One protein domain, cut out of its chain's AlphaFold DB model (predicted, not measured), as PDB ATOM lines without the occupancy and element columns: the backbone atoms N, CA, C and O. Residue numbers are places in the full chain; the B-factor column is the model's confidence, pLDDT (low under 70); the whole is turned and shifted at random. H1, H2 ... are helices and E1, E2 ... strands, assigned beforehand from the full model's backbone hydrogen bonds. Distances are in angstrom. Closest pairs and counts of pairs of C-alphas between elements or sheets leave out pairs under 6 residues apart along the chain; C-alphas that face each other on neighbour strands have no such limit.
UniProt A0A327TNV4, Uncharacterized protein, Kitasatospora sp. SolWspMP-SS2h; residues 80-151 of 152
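AT A GLANCE: This is residues 80 to 151 of the 152 residues of an uncharacterized protein of Kitasatospora sp. SolWspMP-SS2h (UniProt A0A327TNV4). A small antiparallel sheet of three strands, with E3 in the middle between E1 and E2, has two helices that pack on each other at a steep angle, H1 grazing the sheet near E2 and H2 lying beside the strands near E1. The two long strands E1 and E3 run side by side along the longest axis, and the short E2 pairs with the far end of E3. The printed part has 72 residues, with two named helices and three named strands in the order E1, H1, E2, E3, H2; the sheet order is E1, E3, E2, and the class is mixed, helices and strands. It is compact, with a radius of gyration of the C-alphas of 11.4 A, and spans 32 by 22 by 19 A.

IN THESE COORDINATES: E1, residues 80 to 88, begins with C-alpha 80 at (-34.487, -30.364, -76.632) and is 24.5 A long. H1, residues 94 to 104, is 15.1 A long and begins with C-alpha 94 at (-47.362, -15.681, -62.632). E2 is residues 115 to 118. E3, residues 128 to 136, is 25.0 A long. H2, residues 144 to 151, ends with C-alpha 151 at (-50.186, -21.324, -59.864).

HOW THE PARTS SIT: In the sheet, E1 and E2 are the edge strands and E3 is the inner one. E1 and E3 are antiparallel at 157 degrees; N 83 and O 133 are 2.8 A apart and N 131 and O 85 are 2.8 A apart, both within hydrogen-bond range. E3 and E2 form a hairpin, antiparallel at 143 degrees, with N 117 and O 134 within hydrogen-bond range at 2.8 A. E1, H1 and E2 form a split strand-helix-strand unit, two strands running the same way with E3 between them in the sheet, and its crossover is right-handed. H1 is on the sheet but only grazes it, with its residues 95 to 103; its closest C-alphas to E2 are those of Val 99 and Pro 118, 7.8 A. H2 is on the sheet at a height over the sheet of 4.9 A, from a local plane fitted to just 6 C-alphas, and is over none of the strands; its closest C-alphas to E1 are those of Leu 148 and Val 87, 6.7 A. H1 and H2 touch, closest at the C-alphas of Ala 101 and Val 147, 6.2 A, at a steep tilt of 50 degrees, opposite ways. In H1 every O i to N i+4 pair is within hydrogen-bond range; in H2 2 of 4 are, beside 4 of 5 O i to N i+3 pairs.

THE WHOLE: The two C-alphas farthest apart, those of Gly 112 and Pro 127, are 33.7 A apart. The printed part has no cut. The link from E1 to H1 is tight, the other three are short, and no link is long. The mean pLDDT of the printed part is 86.5, and residues 121 to 124 are under 70.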
ATOM      1  N   ALA A  80     -33.515 -30.150 -77.702       89.88
ATOM      2  CA  ALA A  80     -34.487 -30.364 -76.632       89.88
ATOM      3  C   ALA A  80     -35.829 -30.868 -77.168       89.88
ATOM      4  O   ALA A  80     -36.200 -30.610 -78.315       89.88
ATOM      5  N   ARG A  81     -36.612 -31.520 -76.307       90.75
ATOM      6  CA  ARG A  81     -38.029 -31.778 -76.581       90.75
ATOM      7  C   ARG A  81     -38.835 -30.542 -76.202       90.75
ATOM      8  O   ARG A  81     -38.704 -30.039 -75.092       90.75
ATOM      9  N   LEU A  82     -39.692 -30.061 -77.095       90.56
ATOM     10  CA  LEU A  82     -40.616 -28.975 -76.783       90.56
ATOM     11  C   LEU A  82     -41.974 -29.495 -76.349       90.56
ATOM     12  O   LEU A  82     -42.580 -30.325 -77.022       90.56
ATOM     13  N   GLU A  83     -42.482 -28.896 -75.284       89.69
ATOM     14  CA  GLU A  83     -43.782 -29.161 -74.694       89.69
ATOM     15  C   GLU A  83     -44.641 -27.901 -74.708       89.69
ATOM     16  O   GLU A  83     -44.180 -26.794 -74.425       89.69
ATOM     17  N   LEU A  84     -45.921 -28.094 -75.003       88.19
ATOM     18  CA  LEU A  84     -46.954 -27.082 -74.905       88.19
ATOM     19  C   LEU A  84     -48.007 -27.538 -73.891       88.19
ATOM     20  O   LEU A  84     -48.608 -28.612 -74.016       88.19
ATOM     21  N   ARG A  85     -48.242 -26.715 -72.869       86.44
ATOM     22  CA  ARG A  85     -49.211 -26.971 -71.798       86.44
ATOM     23  C   ARG A  85     -50.222 -25.839 -71.720       86.44
ATOM     24  O   ARG A  85     -49.860 -24.669 -71.763       86.44
ATOM     25  N   LEU A  86     -51.495 -26.196 -71.573       85.00
ATOM     26  CA  LEU A  86     -52.504 -25.254 -71.101       85.00
ATOM     27  C   LEU A  86     -52.375 -25.169 -69.590       85.00
ATOM     28  O   LEU A  86     -52.502 -26.191 -68.917       85.00
ATOM     29  N   VAL A  87     -52.140 -23.970 -69.080       85.31
ATOM     30  CA  VAL A  87     -51.973 -23.727 -67.650       85.31
ATOM     31  C   VAL A  87     -53.062 -22.774 -67.168       85.31
ATOM     32  O   VAL A  87     -53.316 -21.759 -67.826       85.31
ATOM     33  N   PRO A  88     -53.765 -23.097 -66.075       83.12
ATOM     34  CA  PRO A  88     -54.593 -22.116 -65.395       83.12
ATOM     35  C   PRO A  88     -53.691 -21.048 -64.762       83.12
ATOM     36  O   PRO A  88     -52.584 -21.348 -64.315       83.12
ATOM     37  N   ILE A  89     -54.138 -19.797 -64.784       82.88
ATOM     38  CA  ILE A  89     -53.389 -18.662 -64.243       82.88
ATOM     39  C   ILE A  89     -54.341 -17.800 -63.438       82.88
ATOM     40  O   ILE A  89     -55.293 -17.265 -64.007       82.88
ATOM     41  N   ASP A  90     -54.036 -17.626 -62.157       83.50
ATOM     42  CA  ASP A  90     -54.664 -16.614 -61.315       83.50
ATOM     43  C   ASP A  90     -53.651 -15.540 -60.884       83.50
ATOM     44  O   ASP A  90     -52.449 -15.793 -60.774       83.50
ATOM     45  N   GLY A  91     -54.124 -14.317 -60.662       82.38
ATOM     46  CA  GLY A  91     -53.311 -13.187 -60.209       82.38
ATOM     47  C   GLY A  91     -52.200 -12.722 -61.168       82.38
ATOM     48  O   GLY A  91     -52.056 -13.172 -62.304       82.38
ATOM     49  N   GLU A  92     -51.392 -11.774 -60.690       84.12
ATOM     50  CA  GLU A  92     -50.280 -11.156 -61.429       84.12
ATOM     51  C   GLU A  92     -48.928 -11.800 -61.091       84.12
ATOM     52  O   GLU A  92     -48.816 -12.519 -60.104       84.12
ATOM     53  N   GLY A  93     -47.879 -11.550 -61.886       85.44
ATOM     54  CA  GLY A  93     -46.527 -12.077 -61.610       85.44
ATOM     55  C   GLY A  93     -46.429 -13.604 -61.698       85.44
ATOM     56  O   GLY A  93     -45.663 -14.244 -60.977       85.44
ATOM     57  N   TRP A  94     -47.275 -14.223 -62.525       83.94
ATOM     58  CA  TRP A  94     -47.362 -15.681 -62.632       83.94
ATOM     59  C   TRP A  94     -46.048 -16.301 -63.141       83.94
ATOM     60  O   TRP A  94     -45.722 -17.421 -62.753       83.94
ATOM     61  N   PHE A  95     -45.292 -15.590 -63.991       86.00
ATOM     62  CA  PHE A  95     -44.059 -16.107 -64.585       86.00
ATOM     63  C   PHE A  95     -42.990 -16.296 -63.512       86.00
ATOM     64  O   PHE A  95     -42.391 -17.363 -63.415       86.00
ATOM     65  N   GLU A  96     -42.811 -15.295 -62.651       88.62
ATOM     66  CA  GLU A  96     -41.912 -15.349 -61.504       88.62
ATOM     67  C   GLU A  96     -42.321 -16.473 -60.548       88.62
ATOM     68  O   GLU A  96     -41.469 -17.239 -60.098       88.62
ATOM     69  N   ARG A  97     -43.628 -16.640 -60.288       89.56
ATOM     70  CA  ARG A  97     -44.125 -17.765 -59.478       89.56
ATOM     71  C   ARG A  97     -43.824 -19.118 -60.116       89.56
ATOM     72  O   ARG A  97     -43.419 -20.024 -59.396       89.56
ATOM     73  N   LEU A  98     -43.994 -19.262 -61.434       90.12
ATOM     74  CA  LEU A  98     -43.648 -20.494 -62.147       90.12
ATOM     75  C   LEU A  98     -42.154 -20.794 -62.006       90.12
ATOM     76  O   LEU A  98     -41.800 -21.909 -61.639       90.12
ATOM     77  N   VAL A  99     -41.289 -19.821 -62.299       91.44
ATOM     78  CA  VAL A  99     -39.833 -20.010 -62.236       91.44
ATOM     79  C   VAL A  99     -39.404 -20.394 -60.820       91.44
ATOM     80  O   VAL A  99     -38.686 -21.377 -60.661       91.44
ATOM     81  N   ASN A 100     -39.913 -19.707 -59.793       92.44
ATOM     82  CA  ASN A 100     -39.629 -20.043 -58.396       92.44
ATOM     83  C   ASN A 100     -40.137 -21.443 -58.027       92.44
ATOM     84  O   ASN A 100     -39.424 -22.215 -57.395       92.44
ATOM     85  N   ALA A 101     -41.351 -21.809 -58.449       92.31
ATOM     86  CA  ALA A 101     -41.910 -23.123 -58.149       92.31
ATOM     87  C   ALA A 101     -41.148 -24.262 -58.858       92.31
ATOM     88  O   ALA A 101     -41.006 -25.344 -58.288       92.31
ATOM     89  N   LEU A 102     -40.631 -24.022 -60.069       93.25
ATOM     90  CA  LEU A 102     -39.737 -24.950 -60.767       93.25
ATOM     91  C   LEU A 102     -38.381 -25.074 -60.059       93.25
ATOM     92  O   LEU A 102     -37.862 -26.185 -59.963       93.25
ATOM     93  N   ASP A 103     -37.820 -23.972 -59.560       93.94
ATOM     94  CA  ASP A 103     -36.553 -23.969 -58.817       93.94
ATOM     95  C   ASP A 103     -36.669 -24.731 -57.489       93.94
ATOM     96  O   ASP A 103     -35.895 -25.648 -57.216       93.94
ATOM     97  N   GLU A 104     -37.713 -24.445 -56.705       94.56
ATOM     98  CA  GLU A 104     -38.027 -25.161 -55.462       94.56
ATOM     99  C   GLU A 104     -38.205 -26.670 -55.693       94.56
ATOM    100  O   GLU A 104     -37.773 -27.493 -54.880       94.56
ATOM    101  N   ALA A 105     -38.819 -27.041 -56.821       94.00
ATOM    102  CA  ALA A 105     -38.989 -28.428 -57.242       94.00
ATOM    103  C   ALA A 105     -37.719 -29.044 -57.859       94.00
ATOM    104  O   ALA A 105     -37.719 -30.233 -58.174       94.00
ATOM    105  N   ARG A 106     -36.637 -28.266 -58.018       93.94
ATOM    106  CA  ARG A 106     -35.383 -28.654 -58.688       93.94
ATOM    107  C   ARG A 106     -35.599 -29.163 -60.117       93.94
ATOM    108  O   ARG A 106     -34.960 -30.119 -60.547       93.94
ATOM    109  N   LEU A 107     -36.516 -28.519 -60.839       94.62
ATOM    110  CA  LEU A 107     -36.856 -28.834 -62.226       94.62
ATOM    111  C   LEU A 107     -36.193 -27.897 -63.236       94.62
ATOM    112  O   LEU A 107     -36.180 -28.229 -64.415       94.62
ATOM    113  N   LEU A 108     -35.650 -26.751 -62.822       94.56
ATOM    114  CA  LEU A 108     -34.884 -25.890 -63.726       94.56
ATOM    115  C   LEU A 108     -33.550 -26.550 -64.118       94.56
ATOM    116  O   LEU A 108     -32.941 -27.240 -63.296       94.56
ATOM    117  N   PRO A 109     -33.056 -26.323 -65.347       91.81
ATOM    118  CA  PRO A 109     -31.765 -26.852 -65.764       91.81
ATOM    119  C   PRO A 109     -30.620 -26.201 -64.974       91.81
ATOM    120  O   PRO A 109     -30.448 -24.980 -64.990       91.81
ATOM    121  N   ALA A 110     -29.790 -27.022 -64.328       86.19
ATOM    122  CA  ALA A 110     -28.463 -26.597 -63.877       86.19
ATOM    123  C   ALA A 110     -27.533 -26.444 -65.094       86.19
ATOM    124  O   ALA A 110     -27.805 -27.026 -66.137       86.19
ATOM    125  N   ALA A 111     -26.444 -25.676 -64.996       81.19
ATOM    126  CA  ALA A 111     -25.567 -25.345 -66.130       81.19
ATOM    127  C   ALA A 111     -25.205 -26.562 -67.020       81.19
ATOM    128  O   ALA A 111     -24.352 -27.373 -66.663       81.19
ATOM    129  N   GLY A 112     -25.864 -26.672 -68.183       75.00
ATOM    130  CA  GLY A 112     -25.686 -27.758 -69.162       75.00
ATOM    131  C   GLY A 112     -26.315 -29.112 -68.792       75.00
ATOM    132  O   GLY A 112     -26.145 -30.075 -69.533       75.00
ATOM    133  N   GLY A 113     -27.011 -29.197 -67.660       86.00
ATOM    134  CA  GLY A 113     -27.705 -30.386 -67.178       86.00
ATOM    135  C   GLY A 113     -29.175 -30.453 -67.611       86.00
ATOM    136  O   GLY A 113     -29.714 -29.492 -68.168       86.00
ATOM    137  N   PRO A 114     -29.835 -31.592 -67.346       92.44
ATOM    138  CA  PRO A 114     -31.242 -31.769 -67.663       92.44
ATOM    139  C   PRO A 114     -32.124 -30.824 -66.845       92.44
ATOM    140  O   PRO A 114     -31.813 -30.478 -65.705       92.44
ATOM    141  N   GLY A 115     -33.244 -30.419 -67.437       94.50
ATOM    142  CA  GLY A 115     -34.265 -29.624 -66.765       94.50
ATOM    143  C   GLY A 115     -35.355 -29.126 -67.708       94.50
ATOM    144  O   GLY A 115     -35.300 -29.315 -68.922       94.50
ATOM    145  N   LEU A 116     -36.357 -28.478 -67.130       93.81
ATOM    146  CA  LEU A 116     -37.480 -27.852 -67.808       93.81
ATOM    147  C   LEU A 116     -37.236 -26.345 -67.882       93.81
ATOM    148  O   LEU A 116     -37.196 -25.659 -66.862       93.81
ATOM    149  N   LEU A 117     -37.090 -25.825 -69.096       91.94
ATOM    150  CA  LEU A 117     -36.878 -24.407 -69.357       91.94
ATOM    151  C   LEU A 117     -38.158 -23.778 -69.929       91.94
ATOM    152  O   LEU A 117     -38.527 -24.098 -71.062       91.94
ATOM    153  N   PRO A 118     -38.838 -22.873 -69.202       90.62
ATOM    154  CA  PRO A 118     -39.917 -22.066 -69.766       90.62
ATOM    155  C   PRO A 118     -39.392 -21.170 -70.896       90.62
ATOM    156  O   PRO A 118     -38.444 -20.414 -70.703       90.62
ATOM    157  N   LEU A 119     -40.009 -21.243 -72.076       85.62
ATOM    158  CA  LEU A 119     -39.576 -20.519 -73.279       85.62
ATOM    159  C   LEU A 119     -40.400 -19.264 -73.582       85.62
ATOM    160  O   LEU A 119     -39.978 -18.436 -74.387       85.62
ATOM    161  N   ALA A 120     -41.582 -19.115 -72.983       74.44
ATOM    162  CA  ALA A 120     -42.454 -17.976 -73.241       74.44
ATOM    163  C   ALA A 120     -43.153 -17.502 -71.967       74.44
ATOM    164  O   ALA A 120     -43.722 -18.307 -71.233       74.44
ATOM    165  N   ALA A 121     -43.163 -16.179 -71.772       59.72
ATOM    166  CA  ALA A 121     -44.014 -15.506 -70.792       59.72
ATOM    167  C   ALA A 121     -45.215 -14.781 -71.441       59.72
ATOM    168  O   ALA A 121     -46.214 -14.505 -70.782       59.72
ATOM    169  N   GLY A 122     -45.135 -14.483 -72.746       60.72
ATOM    170  CA  GLY A 122     -46.082 -13.607 -73.453       60.72
ATOM    171  C   GLY A 122     -47.418 -14.242 -73.846       60.72
ATOM    172  O   GLY A 122     -48.312 -13.539 -74.305       60.72
ATOM    173  N   THR A 123     -47.573 -15.556 -73.685       64.00
ATOM    174  CA  THR A 123     -48.803 -16.308 -74.006       64.00
ATOM    175  C   THR A 123     -49.608 -16.687 -72.769       64.00
ATOM    176  O   THR A 123     -50.537 -17.497 -72.842       64.00
ATOM    177  N   LEU A 124     -49.239 -16.120 -71.624       67.81
ATOM    178  CA  LEU A 124     -49.836 -16.412 -70.340       67.81
ATOM    179  C   LEU A 124     -50.652 -15.218 -69.846       67.81
ATOM    180  O   LEU A 124     -50.105 -14.218 -69.385       67.81
ATOM    181  N   ALA A 125     -51.970 -15.350 -69.944       70.62
ATOM    182  CA  ALA A 125     -52.933 -14.398 -69.417       70.62
ATOM    183  C   ALA A 125     -53.956 -15.137 -68.548       70.62
ATOM    184  O   ALA A 125     -54.333 -16.271 -68.850       70.62
ATOM    185  N   ALA A 126     -54.422 -14.500 -67.476       76.44
ATOM    186  CA  ALA A 126     -55.537 -15.035 -66.706       76.44
ATOM    187  C   ALA A 126     -56.809 -15.107 -67.584       76.44
ATOM    188  O   ALA A 126     -57.018 -14.238 -68.435       76.44
ATOM    189  N   PRO A 127     -57.673 -16.124 -67.410       80.62
ATOM    190  CA  PRO A 127     -57.564 -17.216 -66.437       80.62
ATOM    191  C   PRO A 127     -56.778 -18.438 -66.955       80.62
ATOM    192  O   PRO A 127     -56.642 -19.437 -66.248       80.62
ATOM    193  N   ARG A 128     -56.338 -18.428 -68.222       82.12
ATOM    194  CA  ARG A 128     -55.684 -19.568 -68.882       82.12
ATOM    195  C   ARG A 128     -54.643 -19.092 -69.884       82.12
ATOM    196  O   ARG A 128     -54.956 -18.318 -70.786       82.12
ATOM    197  N   GLY A 129     -53.448 -19.656 -69.788       84.69
ATOM    198  CA  GLY A 129     -52.349 -19.387 -70.701       84.69
ATOM    199  C   GLY A 129     -51.780 -20.638 -71.355       84.69
ATOM    200  O   GLY A 129     -52.017 -21.766 -70.921       84.69
ATOM    201  N   TRP A 130     -50.996 -20.421 -72.405       86.06
ATOM    202  CA  TRP A 130     -50.175 -21.454 -73.025       86.06
ATOM    203  C   TRP A 130     -48.736 -21.353 -72.542       86.06
ATOM    204  O   TRP A 130     -48.054 -20.368 -72.820       86.06
ATOM    205  N   LEU A 131     -48.271 -22.381 -71.846       87.75
ATOM    206  CA  LEU A 131     -46.898 -22.500 -71.395       87.75
ATOM    207  C   LEU A 131     -46.103 -23.332 -72.401       87.75
ATOM    208  O   LEU A 131     -46.396 -24.510 -72.621       87.75
ATOM    209  N   PHE A 132     -45.093 -22.702 -72.994       89.00
ATOM    210  CA  PHE A 132     -44.118 -23.341 -73.870       89.00
ATOM    211  C   PHE A 132     -42.876 -23.678 -73.051       89.00
ATOM    212  O   PHE A 132     -42.330 -22.803 -72.380       89.00
ATOM    213  N   LEU A 133     -42.430 -24.930 -73.109       90.44
ATOM    214  CA  LEU A 133     -41.298 -25.438 -72.336       90.44
ATOM    215  C   LEU A 133     -40.356 -26.240 -73.228       90.44
ATOM    216  O   LEU A 133     -40.808 -26.921 -74.146       90.44
ATOM    217  N   ALA A 134     -39.068 -26.211 -72.908       92.25
ATOM    218  CA  ALA A 134     -38.090 -27.178 -73.385       92.25
ATOM    219  C   ALA A 134     -37.737 -28.156 -72.258       92.25
ATOM    220  O   ALA A 134     -37.335 -27.726 -71.180       92.25
ATOM    221  N   ALA A 135     -37.863 -29.455 -72.514       93.50
ATOM    222  CA  ALA A 135     -37.256 -30.510 -71.718       93.50
ATOM    223  C   ALA A 135     -35.853 -30.789 -72.276       93.50
ATOM    224  O   ALA A 135     -35.698 -31.299 -73.390       93.50
ATOM    225  N   LEU A 136     -34.843 -30.367 -71.519       92.88
ATOM    226  CA  LEU A 136     -33.424 -30.486 -71.843       92.88
ATOM    227  C   LEU A 136     -32.883 -31.824 -71.329       92.88
ATOM    228  O   LEU A 136     -33.208 -32.235 -70.213       92.88
ATOM    229  N   GLY A 137     -32.023 -32.473 -72.116       89.56
ATOM    230  CA  GLY A 137     -31.460 -33.776 -71.762       89.56
ATOM    231  C   GLY A 137     -32.541 -34.852 -71.618       89.56
ATOM    232  O   GLY A 137     -33.396 -35.000 -72.487       89.56
ATOM    233  N   ASP A 138     -32.496 -35.600 -70.519       88.81
ATOM    234  CA  ASP A 138     -33.447 -36.657 -70.152       88.81
ATOM    235  C   ASP A 138     -34.545 -36.180 -69.184       88.81
ATOM    236  O   ASP A 138     -35.207 -36.995 -68.540       88.81
ATOM    237  N   ALA A 139     -34.760 -34.863 -69.077       91.50
ATOM    238  CA  ALA A 139     -35.757 -34.300 -68.176       91.50
ATOM    239  C   ALA A 139     -37.174 -34.818 -68.473       91.50
ATOM    240  O   ALA A 139     -37.708 -34.647 -69.571       91.50
ATOM    241  N   ASP A 140     -37.807 -35.394 -67.453       89.56
ATOM    242  CA  ASP A 140     -39.197 -35.832 -67.509       89.56
ATOM    243  C   ASP A 140     -40.137 -34.651 -67.203       89.56
ATOM    244  O   ASP A 140     -40.023 -34.039 -66.137       89.56
ATOM    245  N   PRO A 141     -41.087 -34.305 -68.093       87.81
ATOM    246  CA  PRO A 141     -42.092 -33.288 -67.813       87.81
ATOM    247  C   PRO A 141     -43.228 -33.765 -66.890       87.81
ATOM    248  O   PRO A 141     -44.064 -32.942 -66.520       87.81
ATOM    249  N   ALA A 142     -43.325 -35.046 -66.511       88.75
ATOM    250  CA  ALA A 142     -44.400 -35.547 -65.644       88.75
ATOM    251  C   ALA A 142     -44.519 -34.828 -64.277       88.75
ATOM    252  O   ALA A 142     -45.648 -34.526 -63.872       88.75
ATOM    253  N   PRO A 143     -43.421 -34.460 -63.583       91.00
ATOM    254  CA  PRO A 143     -43.476 -33.718 -62.321       91.00
ATOM    255  C   PRO A 143     -43.973 -32.271 -62.453       91.00
ATOM    256  O   PRO A 143     -44.160 -31.596 -61.444       91.00
ATOM    257  N   LEU A 144     -44.196 -31.770 -63.672       89.12
ATOM    258  CA  LEU A 144     -44.655 -30.403 -63.903       89.12
ATOM    259  C   LEU A 144     -46.099 -30.179 -63.441       89.12
ATOM    260  O   LEU A 144     -46.422 -29.099 -62.960       89.12
ATOM    261  N   THR A 145     -46.977 -31.174 -63.582       89.56
ATOM    262  CA  THR A 145     -48.403 -31.043 -63.237       89.56
ATOM    263  C   THR A 145     -48.631 -30.505 -61.816       89.56
ATOM    264  O   THR A 145     -49.262 -29.454 -61.702       89.56
ATOM    265  N   PRO A 146     -48.072 -31.110 -60.746       90.06
ATOM    266  CA  PRO A 146     -48.248 -30.583 -59.390       90.06
ATOM    267  C   PRO A 146     -47.613 -29.200 -59.180       90.06
ATOM    268  O   PRO A 146     -48.041 -28.457 -58.304       90.06
ATOM    269  N   VAL A 147     -46.604 -28.812 -59.972       89.94
ATOM    270  CA  VAL A 147     -46.037 -27.453 -59.924       89.94
ATOM    271  C   VAL A 147     -47.024 -26.432 -60.489       89.94
ATOM    272  O   VAL A 147     -47.211 -25.370 -59.902       89.94
ATOM    273  N   LEU A 148     -47.686 -26.759 -61.599       88.12
ATOM    274  CA  LEU A 148     -48.663 -25.879 -62.244       88.12
ATOM    275  C   LEU A 148     -49.927 -25.681 -61.404       88.12
ATOM    276  O   LEU A 148     -50.499 -24.598 -61.418       88.12
ATOM    277  N   GLU A 149     -50.331 -26.691 -60.634       87.56
ATOM    278  CA  GLU A 149     -51.448 -26.595 -59.684       87.56
ATOM    279  C   GLU A 149     -51.188 -25.581 -58.557       87.56
ATOM    280  O   GLU A 149     -52.128 -25.080 -57.956       87.56
ATOM    281  N   ARG A 150     -49.928 -25.213 -58.289       84.88
ATOM    282  CA  ARG A 150     -49.583 -24.155 -57.320       84.88
ATOM    283  C   ARG A 150     -49.754 -22.739 -57.880       84.88
ATOM    284  O   ARG A 150     -49.522 -21.771 -57.158       84.88
ATOM    285  N   LEU A 151     -50.055 -22.612 -59.173       80.44
ATOM    286  CA  LEU A 151     -50.186 -21.324 -59.864       80.44
ATOM    287  C   LEU A 151     -51.638 -20.849 -59.985       80.44
ATOM    288  O   LEU A 151     -51.841 -19.710 -60.421       80.44
TER     289      LEU A 151